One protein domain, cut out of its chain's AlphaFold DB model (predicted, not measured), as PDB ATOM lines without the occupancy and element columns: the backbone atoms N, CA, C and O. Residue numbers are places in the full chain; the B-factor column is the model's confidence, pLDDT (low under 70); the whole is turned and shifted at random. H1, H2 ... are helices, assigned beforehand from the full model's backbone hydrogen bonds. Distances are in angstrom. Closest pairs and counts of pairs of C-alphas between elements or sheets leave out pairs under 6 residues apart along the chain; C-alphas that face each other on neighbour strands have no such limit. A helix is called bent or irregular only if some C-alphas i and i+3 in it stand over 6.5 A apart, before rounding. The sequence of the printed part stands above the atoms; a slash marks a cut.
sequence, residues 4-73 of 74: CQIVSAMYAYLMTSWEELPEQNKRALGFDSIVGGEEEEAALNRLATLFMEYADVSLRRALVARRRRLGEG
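This is residues 4 to 73 of the 74 residues of an uncharacterized protein of Pseudomonas syringae (UniProt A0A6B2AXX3). One long helix, H3, makes the longest axis, and a small head of two shorter helices, H1 and H2, lies to one side of its first part, with H1 crosswise to H3. Residues 52 to 73, of which 52 to 71 belong to H3, stick out from the head as a free arm, and this arm makes the length. The printed part has 70 residues with three named helices, in the order H1, H2, H3, and no named strand; the class is all helix. The whole is only just loose, close to extended, with a radius of gyration of the C-alphas of 16.5 A and spans of 55 by 22 by 17 A.

Begin with the longest helix, H3, residues 38 to 71. Find C-alpha 38 at (-65.265, 3.645, 29.059); from there the helix runs 49.5 A to C-alpha 71 at (-73.816, 40.167, -3.188). Now go back to the first printed residue, Cys 4, with its C-alpha at (-74.983, 4.691, 2.918). Here H1 begins; it covers residues 4 to 15 and is 16.5 A long. Look next at residues 23 to 28 for H2, six residues and 8.4 A from first to last C-alpha.

Look at H3 first: it touches no helix, and it is apart from both H1 and H2. In the head, H1 and H2 touch, with 8 pairs of C-alphas within 8 A. Their closest C-alphas are those of Ala 9 and Asn 25, 4.8 A apart. H1 touches H2 with residues 5 to 9 alone. The two helices run opposite ways at a steep tilt of 58 degrees, and their centres are 9.6 A apart. On the backbone, check the O of residue i against the N of residue i+4: in H1, H2 and H3 every such pair is within hydrogen-bond range. None of the three helices is bent or irregular.

The two C-alphas farthest apart are those of Gly 36 and Gly 73, at 55.8 A. Leave out the residues that stand free, 52 to 73, and you find a body of 48 residues spanning 27 by 21 by 17 A, with a radius of gyration of 9.9 A. The printed part runs from residue 4 to residue 73 and has no cut. The link from H1 to H2, with 7 residues between them, and the link from H2 to H3, with 9, are both short. In the B-factor column the mean pLDDT of the printed part is 83.2; look for values under 70 at residues 32 to 37 and 71 to 73.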
ATOM      1  N   CYS A   4     -73.544   4.590   2.659       83.00
ATOM      2  CA  CYS A   4     -74.983   4.691   2.918       83.00
ATOM      3  C   CYS A   4     -75.412   4.077   4.259       83.00
ATOM      4  O   CYS A   4     -76.323   4.600   4.899       83.00
ATOM      5  N   GLN A   5     -74.768   2.992   4.700       82.19
ATOM      6  CA  GLN A   5     -75.104   2.334   5.969       82.19
ATOM      7  C   GLN A   5     -74.735   3.212   7.167       82.19
ATOM      8  O   GLN A   5     -75.527   3.339   8.093       82.19
ATOM      9  N   ILE A   6     -73.579   3.877   7.105       83.00
ATOM     10  CA  ILE A   6     -73.116   4.790   8.158       83.00
ATOM     11  C   ILE A   6     -74.063   5.989   8.269       83.00
ATOM     12  O   ILE A   6     -74.535   6.306   9.355       83.00
ATOM     13  N   VAL A   7     -74.417   6.612   7.140       86.19
ATOM     14  CA  VAL A   7     -75.352   7.752   7.125       86.19
ATOM     15  C   VAL A   7     -76.729   7.352   7.660       86.19
ATOM     16  O   VAL A   7     -77.316   8.086   8.451       86.19
ATOM     17  N   SER A   8     -77.230   6.176   7.274       88.75
ATOM     18  CA  SER A   8     -78.517   5.668   7.766       88.75
ATOM     19  C   SER A   8     -78.487   5.403   9.273       88.75
ATOM     20  O   SER A   8     -79.450   5.715   9.969       88.75
ATOM     21  N   ALA A   9     -77.371   4.882   9.792       87.94
ATOM     22  CA  ALA A   9     -77.182   4.658  11.221       87.94
ATOM     23  C   ALA A   9     -77.097   5.976  12.010       87.94
ATOM     24  O   ALA A   9     -77.744   6.104  13.047       87.94
ATOM     25  N   MET A  10     -76.381   6.981  11.489       88.31
ATOM     26  CA  MET A  10     -76.327   8.324  12.086       88.31
ATOM     27  C   MET A  10     -77.709   8.986  12.114       88.31
ATOM     28  O   MET A  10     -78.077   9.605  13.110       88.31
ATOM     29  N   TYR A  11     -78.485   8.845  11.036       88.38
ATOM     30  CA  TYR A  11     -79.852   9.358  10.974       88.38
ATOM     31  C   TYR A  11     -80.765   8.665  11.990       88.38
ATOM     32  O   TYR A  11     -81.465   9.342  12.737       88.38
ATOM     33  N   ALA A  12     -80.725   7.331  12.059       89.56
ATOM     34  CA  ALA A  12     -81.505   6.573  13.034       89.56
ATOM     35  C   ALA A  12     -81.193   7.016  14.474       89.56
ATOM     36  O   ALA A  12     -82.118   7.198  15.261       89.56
ATOM     37  N   TYR A  13     -79.917   7.267  14.784       88.38
ATOM     38  CA  TYR A  13     -79.484   7.735  16.101       88.38
ATOM     39  C   TYR A  13     -80.076   9.097  16.463       88.38
ATOM     40  O   TYR A  13     -80.581   9.265  17.566       88.38
ATOM     41  N   LEU A  14     -80.084  10.050  15.528       87.06
ATOM     42  CA  LEU A  14     -80.675  11.372  15.765       87.06
ATOM     43  C   LEU A  14     -82.195  11.340  15.959       87.06
ATOM     44  O   LEU A  14     -82.740  12.219  16.622       87.06
ATOM     45  N   MET A  15     -82.881  10.384  15.330       90.62
ATOM     46  CA  MET A  15     -84.344  10.297  15.358       90.62
ATOM     47  C   MET A  15     -84.891   9.502  16.541       90.62
ATOM     48  O   MET A  15     -86.075   9.621  16.847       90.62
ATOM     49  N   THR A  16     -84.062   8.661  17.149       85.81
ATOM     50  CA  THR A  16     -84.458   7.770  18.242       85.81
ATOM     51  C   THR A  16     -83.568   8.057  19.446       85.81
ATOM     52  O   THR A  16     -83.567   9.175  19.960       85.81
ATOM     53  N   SER A  17     -82.772   7.085  19.867       81.56
ATOM     54  CA  SER A  17     -81.723   7.237  20.861       81.56
ATOM     55  C   SER A  17     -80.677   6.141  20.658       81.56
ATOM     56  O   SER A  17     -80.785   5.298  19.762       81.56
ATOM     57  N   TRP A  18     -79.642   6.139  21.494       82.31
ATOM     58  CA  TRP A  18     -78.659   5.064  21.499       82.31
ATOM     59  C   TRP A  18     -79.274   3.709  21.886       82.31
ATOM     60  O   TRP A  18     -78.983   2.682  21.273       82.31
ATOM     61  N   GLU A  19     -80.148   3.694  22.888       83.56
ATOM     62  CA  GLU A  19     -80.755   2.492  23.464       83.56
ATOM     63  C   GLU A  19     -81.654   1.778  22.454       83.56
ATOM     64  O   GLU A  19     -81.627   0.551  22.360       83.56
ATOM     65  N   GLU A  20     -82.389   2.550  21.655       84.69
ATOM     66  CA  GLU A  20     -83.341   2.058  20.655       84.69
ATOM     67  C   GLU A  20     -82.685   1.700  19.312       84.69
ATOM     68  O   GLU A  20     -83.333   1.156  18.412       84.69
ATOM     69  N   LEU A  21     -81.386   1.976  19.156       85.06
ATOM     70  CA  LEU A  21     -80.682   1.738  17.907       85.06
ATOM     71  C   LEU A  21     -80.483   0.231  17.652       85.06
ATOM     72  O   LEU A  21     -79.946  -0.473  18.511       85.06
ATOM     73  N   PRO A  22     -80.803  -0.283  16.448       85.50
ATOM     74  CA  PRO A  22     -80.482  -1.658  16.088       85.50
ATOM     75  C   PRO A  22     -78.979  -1.943  16.199       85.50
ATOM     76  O   PRO A  22     -78.160  -1.132  15.768       85.50
ATOM     77  N   GLU A  23     -78.610  -3.132  16.674       83.94
ATOM     78  CA  GLU A  23     -77.206  -3.528  16.877       83.94
ATOM     79  C   GLU A  23     -76.360  -3.391  15.601       83.94
ATOM     80  O   GLU A  23     -75.218  -2.943  15.629       83.94
ATOM     81  N   GLN A  24     -76.951  -3.682  14.440       83.88
ATOM     82  CA  GLN A  24     -76.310  -3.470  13.138       83.88
ATOM     83  C   GLN A  24     -75.908  -2.004  12.892       83.88
ATOM     84  O   GLN A  24     -74.879  -1.751  12.272       83.88
ATOM     85  N   ASN A  25     -76.699  -1.045  13.381       84.94
ATOM     86  CA  ASN A  25     -76.426   0.382  13.252       84.94
ATOM     87  C   ASN A  25     -75.376   0.815  14.276       84.94
ATOM     88  O   ASN A  25     -74.501   1.602  13.929       84.94
ATOM     89  N   LYS A  26     -75.403   0.259  15.495       83.81
ATOM     90  CA  LYS A  26     -74.361   0.486  16.511       83.81
ATOM     91  C   LYS A  26     -72.993   0.054  15.982       83.81
ATOM     92  O   LYS A  26     -72.068   0.861  15.915       83.81
ATOM     93  N   ARG A  27     -72.909  -1.163  15.436       82.31
ATOM     94  CA  ARG A  27     -71.703  -1.650  14.748       82.31
ATOM     95  C   ARG A  27     -71.332  -0.792  13.548       82.31
ATOM     96  O   ARG A  27     -70.162  -0.485  13.359       82.31
ATOM     97  N   ALA A  28     -72.313  -0.353  12.753       82.69
ATOM     98  CA  ALA A  28     -72.058   0.531  11.614       82.69
ATOM     99  C   ALA A  28     -71.433   1.875  12.013       82.69
ATOM    100  O   ALA A  28     -70.693   2.468  11.229       82.69
ATOM    101  N   LEU A  29     -71.712   2.342  13.229       79.06
ATOM    102  CA  LEU A  29     -71.119   3.541  13.809       79.06
ATOM    103  C   LEU A  29     -69.753   3.272  14.477       79.06
ATOM    104  O   LEU A  29     -69.156   4.198  15.019       79.06
ATOM    105  N   GLY A  30     -69.237   2.039  14.407       75.00
ATOM    106  CA  GLY A  30     -67.943   1.646  14.972       75.00
ATOM    107  C   GLY A  30     -68.000   1.210  16.436       75.00
ATOM    108  O   GLY A  30     -66.960   1.128  17.079       75.00
ATOM    109  N   PHE A  31     -69.196   0.931  16.956       72.44
ATOM    110  CA  PHE A  31     -69.409   0.463  18.322       72.44
ATOM    111  C   PHE A  31     -69.605  -1.056  18.306       72.44
ATOM    112  O   PHE A  31     -70.716  -1.563  18.473       72.44
ATOM    113  N   ASP A  32     -68.534  -1.799  18.028       66.69
ATOM    114  CA  ASP A  32     -68.558  -3.258  18.127       66.69
ATOM    115  C   ASP A  32     -68.578  -3.669  19.613       66.69
ATOM    116  O   ASP A  32     -67.548  -3.906  20.226       66.69
ATOM    117  N   SER A  33     -69.781  -3.750  20.194       55.28
ATOM    118  CA  SER A  33     -70.125  -4.585  21.358       55.28
ATOM    119  C   SER A  33     -69.145  -4.569  22.555       55.28
ATOM    120  O   SER A  33     -68.741  -5.634  23.030       55.28
ATOM    121  N   ILE A  34     -68.843  -3.401  23.129       55.88
ATOM    122  CA  ILE A  34     -68.404  -3.312  24.535       55.88
ATOM    123  C   ILE A  34     -69.434  -2.477  25.290       55.88
ATOM    124  O   ILE A  34     -69.299  -1.272  25.450       55.88
ATOM    125  N   VAL A  35     -70.521  -3.142  25.679       58.22
ATOM    126  CA  VAL A  35     -71.615  -2.536  26.443       58.22
ATOM    127  C   VAL A  35     -71.138  -2.277  27.875       58.22
ATOM    128  O   VAL A  35     -70.713  -3.207  28.561       58.22
ATOM    129  N   GLY A  36     -71.240  -1.029  28.329       61.56
ATOM    130  CA  GLY A  36     -71.040  -0.601  29.713       61.56
ATOM    131  C   GLY A  36     -69.605  -0.244  30.111       61.56
ATOM    132  O   GLY A  36     -69.318  -0.214  31.306       61.56
ATOM    133  N   GLY A  37     -68.704  -0.006  29.151       68.00
ATOM    134  CA  GLY A  37     -67.307   0.380  29.408       68.00
ATOM    135  C   GLY A  37     -66.975   1.827  29.019       68.00
ATOM    136  O   GLY A  37     -67.725   2.466  28.286       68.00
ATOM    137  N   GLU A  38     -65.804   2.319  29.445       71.38
ATOM    138  CA  GLU A  38     -65.265   3.645  29.059       71.38
ATOM    139  C   GLU A  38     -65.224   3.851  27.531       71.38
ATOM    140  O   GLU A  38     -65.361   4.969  27.036       71.38
ATOM    141  N   GLU A  39     -65.072   2.768  26.763       73.62
ATOM    142  CA  GLU A  39     -65.054   2.808  25.300       73.62
ATOM    143  C   GLU A  39     -66.407   3.199  24.687       73.62
ATOM    144  O   GLU A  39     -66.435   3.905  23.675       73.62
ATOM    145  N   GLU A  40     -67.528   2.807  25.304       76.12
ATOM    146  CA  GLU A  40     -68.870   3.198  24.854       76.12
ATOM    147  C   GLU A  40     -69.084   4.700  25.054       76.12
ATOM    148  O   GLU A  40     -69.495   5.402  24.128       76.12
ATOM    149  N   GLU A  41     -68.724   5.214  26.230       80.88
ATOM    150  CA  GLU A  41     -68.816   6.641  26.539       80.88
ATOM    151  C   GLU A  41     -67.898   7.474  25.631       80.88
ATOM    152  O   GLU A  41     -68.315   8.497  25.080       80.88
ATOM    153  N   ALA A  42     -66.660   7.024  25.402       80.81
ATOM    154  CA  ALA A  42     -65.728   7.681  24.487       80.81
ATOM    155  C   ALA A  42     -66.268   7.726  23.050       80.81
ATOM    156  O   ALA A  42     -66.135   8.741  22.356       80.81
ATOM    157  N   ALA A  43     -66.906   6.649  22.597       78.81
ATOM    158  CA  ALA A  43     -67.470   6.574  21.262       78.81
ATOM    159  C   ALA A  43     -68.752   7.424  21.125       78.81
ATOM    160  O   ALA A  43     -68.909   8.115  20.113       78.81
ATOM    161  N   LEU A  44     -69.609   7.485  22.152       83.62
ATOM    162  CA  LEU A  44     -70.769   8.387  22.195       83.62
ATOM    163  C   LEU A  44     -70.335   9.857  22.180       83.62
ATOM    164  O   LEU A  44     -70.859  10.651  21.393       83.62
ATOM    165  N   ASN A  45     -69.319  10.211  22.972       86.25
ATOM    166  CA  ASN A  45     -68.727  11.547  22.964       86.25
ATOM    167  C   ASN A  45     -68.154  11.900  21.587       86.25
ATOM    168  O   ASN A  45     -68.430  12.976  21.056       86.25
ATOM    169  N   ARG A  46     -67.426  10.971  20.955       84.44
ATOM    170  CA  ARG A  46     -66.903  11.158  19.596       84.44
ATOM    171  C   ARG A  46     -68.020  11.380  18.579       84.44
ATOM    172  O   ARG A  46     -67.890  12.243  17.710       84.44
ATOM    173  N   LEU A  47     -69.116  10.633  18.683       86.81
ATOM    174  CA  LEU A  47     -70.278  10.789  17.813       86.81
ATOM    175  C   LEU A  47     -70.942  12.163  18.003       86.81
ATOM    176  O   LEU A  47     -71.248  12.835  17.017       86.81
ATOM    177  N   ALA A  48     -71.096  12.623  19.247       88.88
ATOM    178  CA  ALA A  48     -71.604  13.960  19.548       88.88
ATOM    179  C   ALA A  48     -70.705  15.064  18.962       88.88
ATOM    180  O   ALA A  48     -71.208  15.989  18.318       88.88
ATOM    181  N   THR A  49     -69.379  14.942  19.102       90.38
ATOM    182  CA  THR A  49     -68.418  15.877  18.494       90.38
ATOM    183  C   THR A  49     -68.572  15.932  16.975       90.38
ATOM    184  O   THR A  49     -68.660  17.024  16.416       90.38
ATOM    185  N   LEU A  50     -68.701  14.781  16.303       88.88
ATOM    186  CA  LEU A  50     -68.916  14.737  14.853       88.88
ATOM    187  C   LEU A  50     -70.188  15.486  14.436       88.88
ATOM    188  O   LEU A  50     -70.170  16.236  13.459       88.88
ATOM    189  N   PHE A  51     -71.293  15.330  15.171       90.81
ATOM    190  CA  PHE A  51     -72.520  16.076  14.876       90.81
ATOM    191  C   PHE A  51     -72.331  17.588  15.014       90.81
ATOM    192  O   PHE A  51     -72.801  18.340  14.156       90.81
ATOM    193  N   MET A  52     -71.612  18.040  16.043       93.12
ATOM    194  CA  MET A  52     -71.301  19.460  16.221       93.12
ATOM    195  C   MET A  52     -70.433  20.007  15.080       93.12
ATOM    196  O   MET A  52     -70.720  21.081  14.548       93.12
ATOM    197  N   GLU A  53     -69.416  19.258  14.653       93.38
ATOM    198  CA  GLU A  53     -68.558  19.635  13.525       93.38
ATOM    199  C   GLU A  53     -69.351  19.729  12.215       93.38
ATOM    200  O   GLU A  53     -69.228  20.706  11.469       93.38
ATOM    201  N   TYR A  54     -70.227  18.757  11.941       92.06
ATOM    202  CA  TYR A  54     -71.089  18.797  10.759       92.06
ATOM    203  C   TYR A  54     -72.104  19.942  10.803       92.06
ATOM    204  O   TYR A  54     -72.405  20.530   9.754       92.06
ATOM    205  N   ALA A  55     -72.610  20.294  11.987       93.06
ATOM    206  CA  ALA A  55     -73.462  21.462  12.168       93.06
ATOM    207  C   ALA A  55     -72.703  22.762  11.847       93.06
ATOM    208  O   ALA A  55     -73.225  23.593  11.098       93.06
ATOM    209  N   ASP A  56     -71.453  22.911  12.305       95.81
ATOM    210  CA  ASP A  56     -70.605  24.069  11.977       95.81
ATOM    211  C   ASP A  56     -70.324  24.162  10.469       95.81
ATOM    212  O   ASP A  56     -70.510  25.214   9.849       95.81
ATOM    213  N   VAL A  57     -69.966  23.046   9.827       96.56
ATOM    214  CA  VAL A  57     -69.767  22.999   8.367       96.56
ATOM    215  C   VAL A  57     -71.039  23.413   7.625       96.56
ATOM    216  O   VAL A  57     -70.980  24.195   6.668       96.56
ATOM    217  N   SER A  58     -72.195  22.918   8.063       94.69
ATOM    218  CA  SER A  58     -73.492  23.254   7.469       94.69
ATOM    219  C   SER A  58     -73.823  24.738   7.641       94.69
ATOM    220  O   SER A  58     -74.231  25.392   6.676       94.69
ATOM    221  N   LEU A  59     -73.557  25.306   8.820       95.56
ATOM    222  CA  LEU A  59     -73.720  26.732   9.097       95.56
ATOM    223  C   LEU A  59     -72.824  27.587   8.194       95.56
ATOM    224  O   LEU A  59     -73.308  28.519   7.545       95.56
ATOM    225  N   ARG A  60     -71.534  27.254   8.081       96.06
ATOM    226  CA  ARG A  60     -70.591  27.972   7.205       96.06
ATOM    227  C   ARG A  60     -71.060  27.970   5.754       96.06
ATOM    228  O   ARG A  60     -71.043  29.015   5.102       96.06
ATOM    229  N   ARG A  61     -71.535  26.825   5.252       95.44
ATOM    230  CA  ARG A  61     -72.104  26.711   3.897       95.44
ATOM    231  C   ARG A  61     -73.332  27.606   3.721       95.44
ATOM    232  O   ARG A  61     -73.417  28.318   2.718       95.44
ATOM    233  N   ALA A  62     -74.239  27.635   4.698       94.94
ATOM    234  CA  ALA A  62     -75.416  28.503   4.668       94.94
ATOM    235  C   ALA A  62     -75.042  29.996   4.664       94.94
ATOM    236  O   ALA A  62     -75.612  30.775   3.894       94.94
ATOM    237  N   LEU A  63     -74.046  30.400   5.460       94.19
ATOM    238  CA  LEU A  63     -73.544  31.777   5.499       94.19
ATOM    239  C   LEU A  63     -72.909  32.199   4.169       94.19
ATOM    240  O   LEU A  63     -73.175  33.303   3.686       94.19
ATOM    241  N   VAL A  64     -72.120  31.320   3.543       95.12
ATOM    242  CA  VAL A  64     -71.549  31.566   2.208       95.12
ATOM    243  C   VAL A  64     -72.659  31.721   1.166       95.12
ATOM    244  O   VAL A  64     -72.645  32.688   0.405       95.12
ATOM    245  N   ALA A  65     -73.651  30.825   1.156       93.56
ATOM    246  CA  ALA A  65     -74.785  30.905   0.233       93.56
ATOM    247  C   ALA A  65     -75.609  32.189   0.431       93.56
ATOM    248  O   ALA A  65     -76.002  32.838  -0.539       93.56
ATOM    249  N   ARG A  66     -75.834  32.601   1.686       90.81
ATOM    250  CA  ARG A  66     -76.498  33.871   2.015       90.81
ATOM    251  C   ARG A  66     -75.707  35.068   1.490       90.81
ATOM    252  O   ARG A  66     -76.305  35.958   0.896       90.81
ATOM    253  N   ARG A  67     -74.384  35.089   1.682       90.62
ATOM    254  CA  ARG A  67     -73.522  36.180   1.204       90.62
ATOM    255  C   ARG A  67     -73.547  36.300  -0.317       90.62
ATOM    256  O   ARG A  67     -73.634  37.417  -0.804       90.62
ATOM    257  N   ARG A  68     -73.508  35.179  -1.047       89.50
ATOM    258  CA  ARG A  68     -73.613  35.178  -2.519       89.50
ATOM    259  C   ARG A  68     -74.920  35.814  -2.985       89.50
ATOM    260  O   ARG A  68     -74.876  36.792  -3.714       89.50
ATOM    261  N   ARG A  69     -76.054  35.374  -2.429       84.88
ATOM    262  CA  ARG A  69     -77.375  35.942  -2.754       84.88
ATOM    263  C   ARG A  69     -77.511  37.431  -2.425       84.88
ATOM    264  O   ARG A  69     -78.194  38.147  -3.140       84.88
ATOM    265  N   LEU A  70     -76.884  37.902  -1.344       80.75
ATOM    266  CA  LEU A  70     -76.885  39.327  -0.985       80.75
ATOM    267  C   LEU A  70     -75.882  40.155  -1.808       80.75
ATOM    268  O   LEU A  70     -76.064  41.360  -1.941       80.75
ATOM    269  N   GLY A  71     -74.822  39.532  -2.333       66.88
ATOM    270  CA  GLY A  71     -73.816  40.167  -3.188       66.88
ATOM    271  C   GLY A  71     -74.231  40.276  -4.657       66.88
ATOM    272  O   GLY A  71     -73.791  41.196  -5.330       66.88
ATOM    273  N   GLU A  72     -75.108  39.388  -5.127       56.72
ATOM    274  CA  GLU A  72     -75.727  39.413  -6.467       56.72
ATOM    275  C   GLU A  72     -76.899  40.415  -6.574       56.72
ATOM    276  O   GLU A  72     -77.505  40.549  -7.631       56.72
ATOM    277  N   GLY A  73     -77.230  41.119  -5.483       55.50
ATOM    278  CA  GLY A  73     -78.287  42.136  -5.422       55.50
ATOM    279  C   GLY A  73     -77.803  43.588  -5.540       55.50
ATOM    280  O   GLY A  73     -78.529  44.485  -5.111       55.50
TER     281      GLY A  73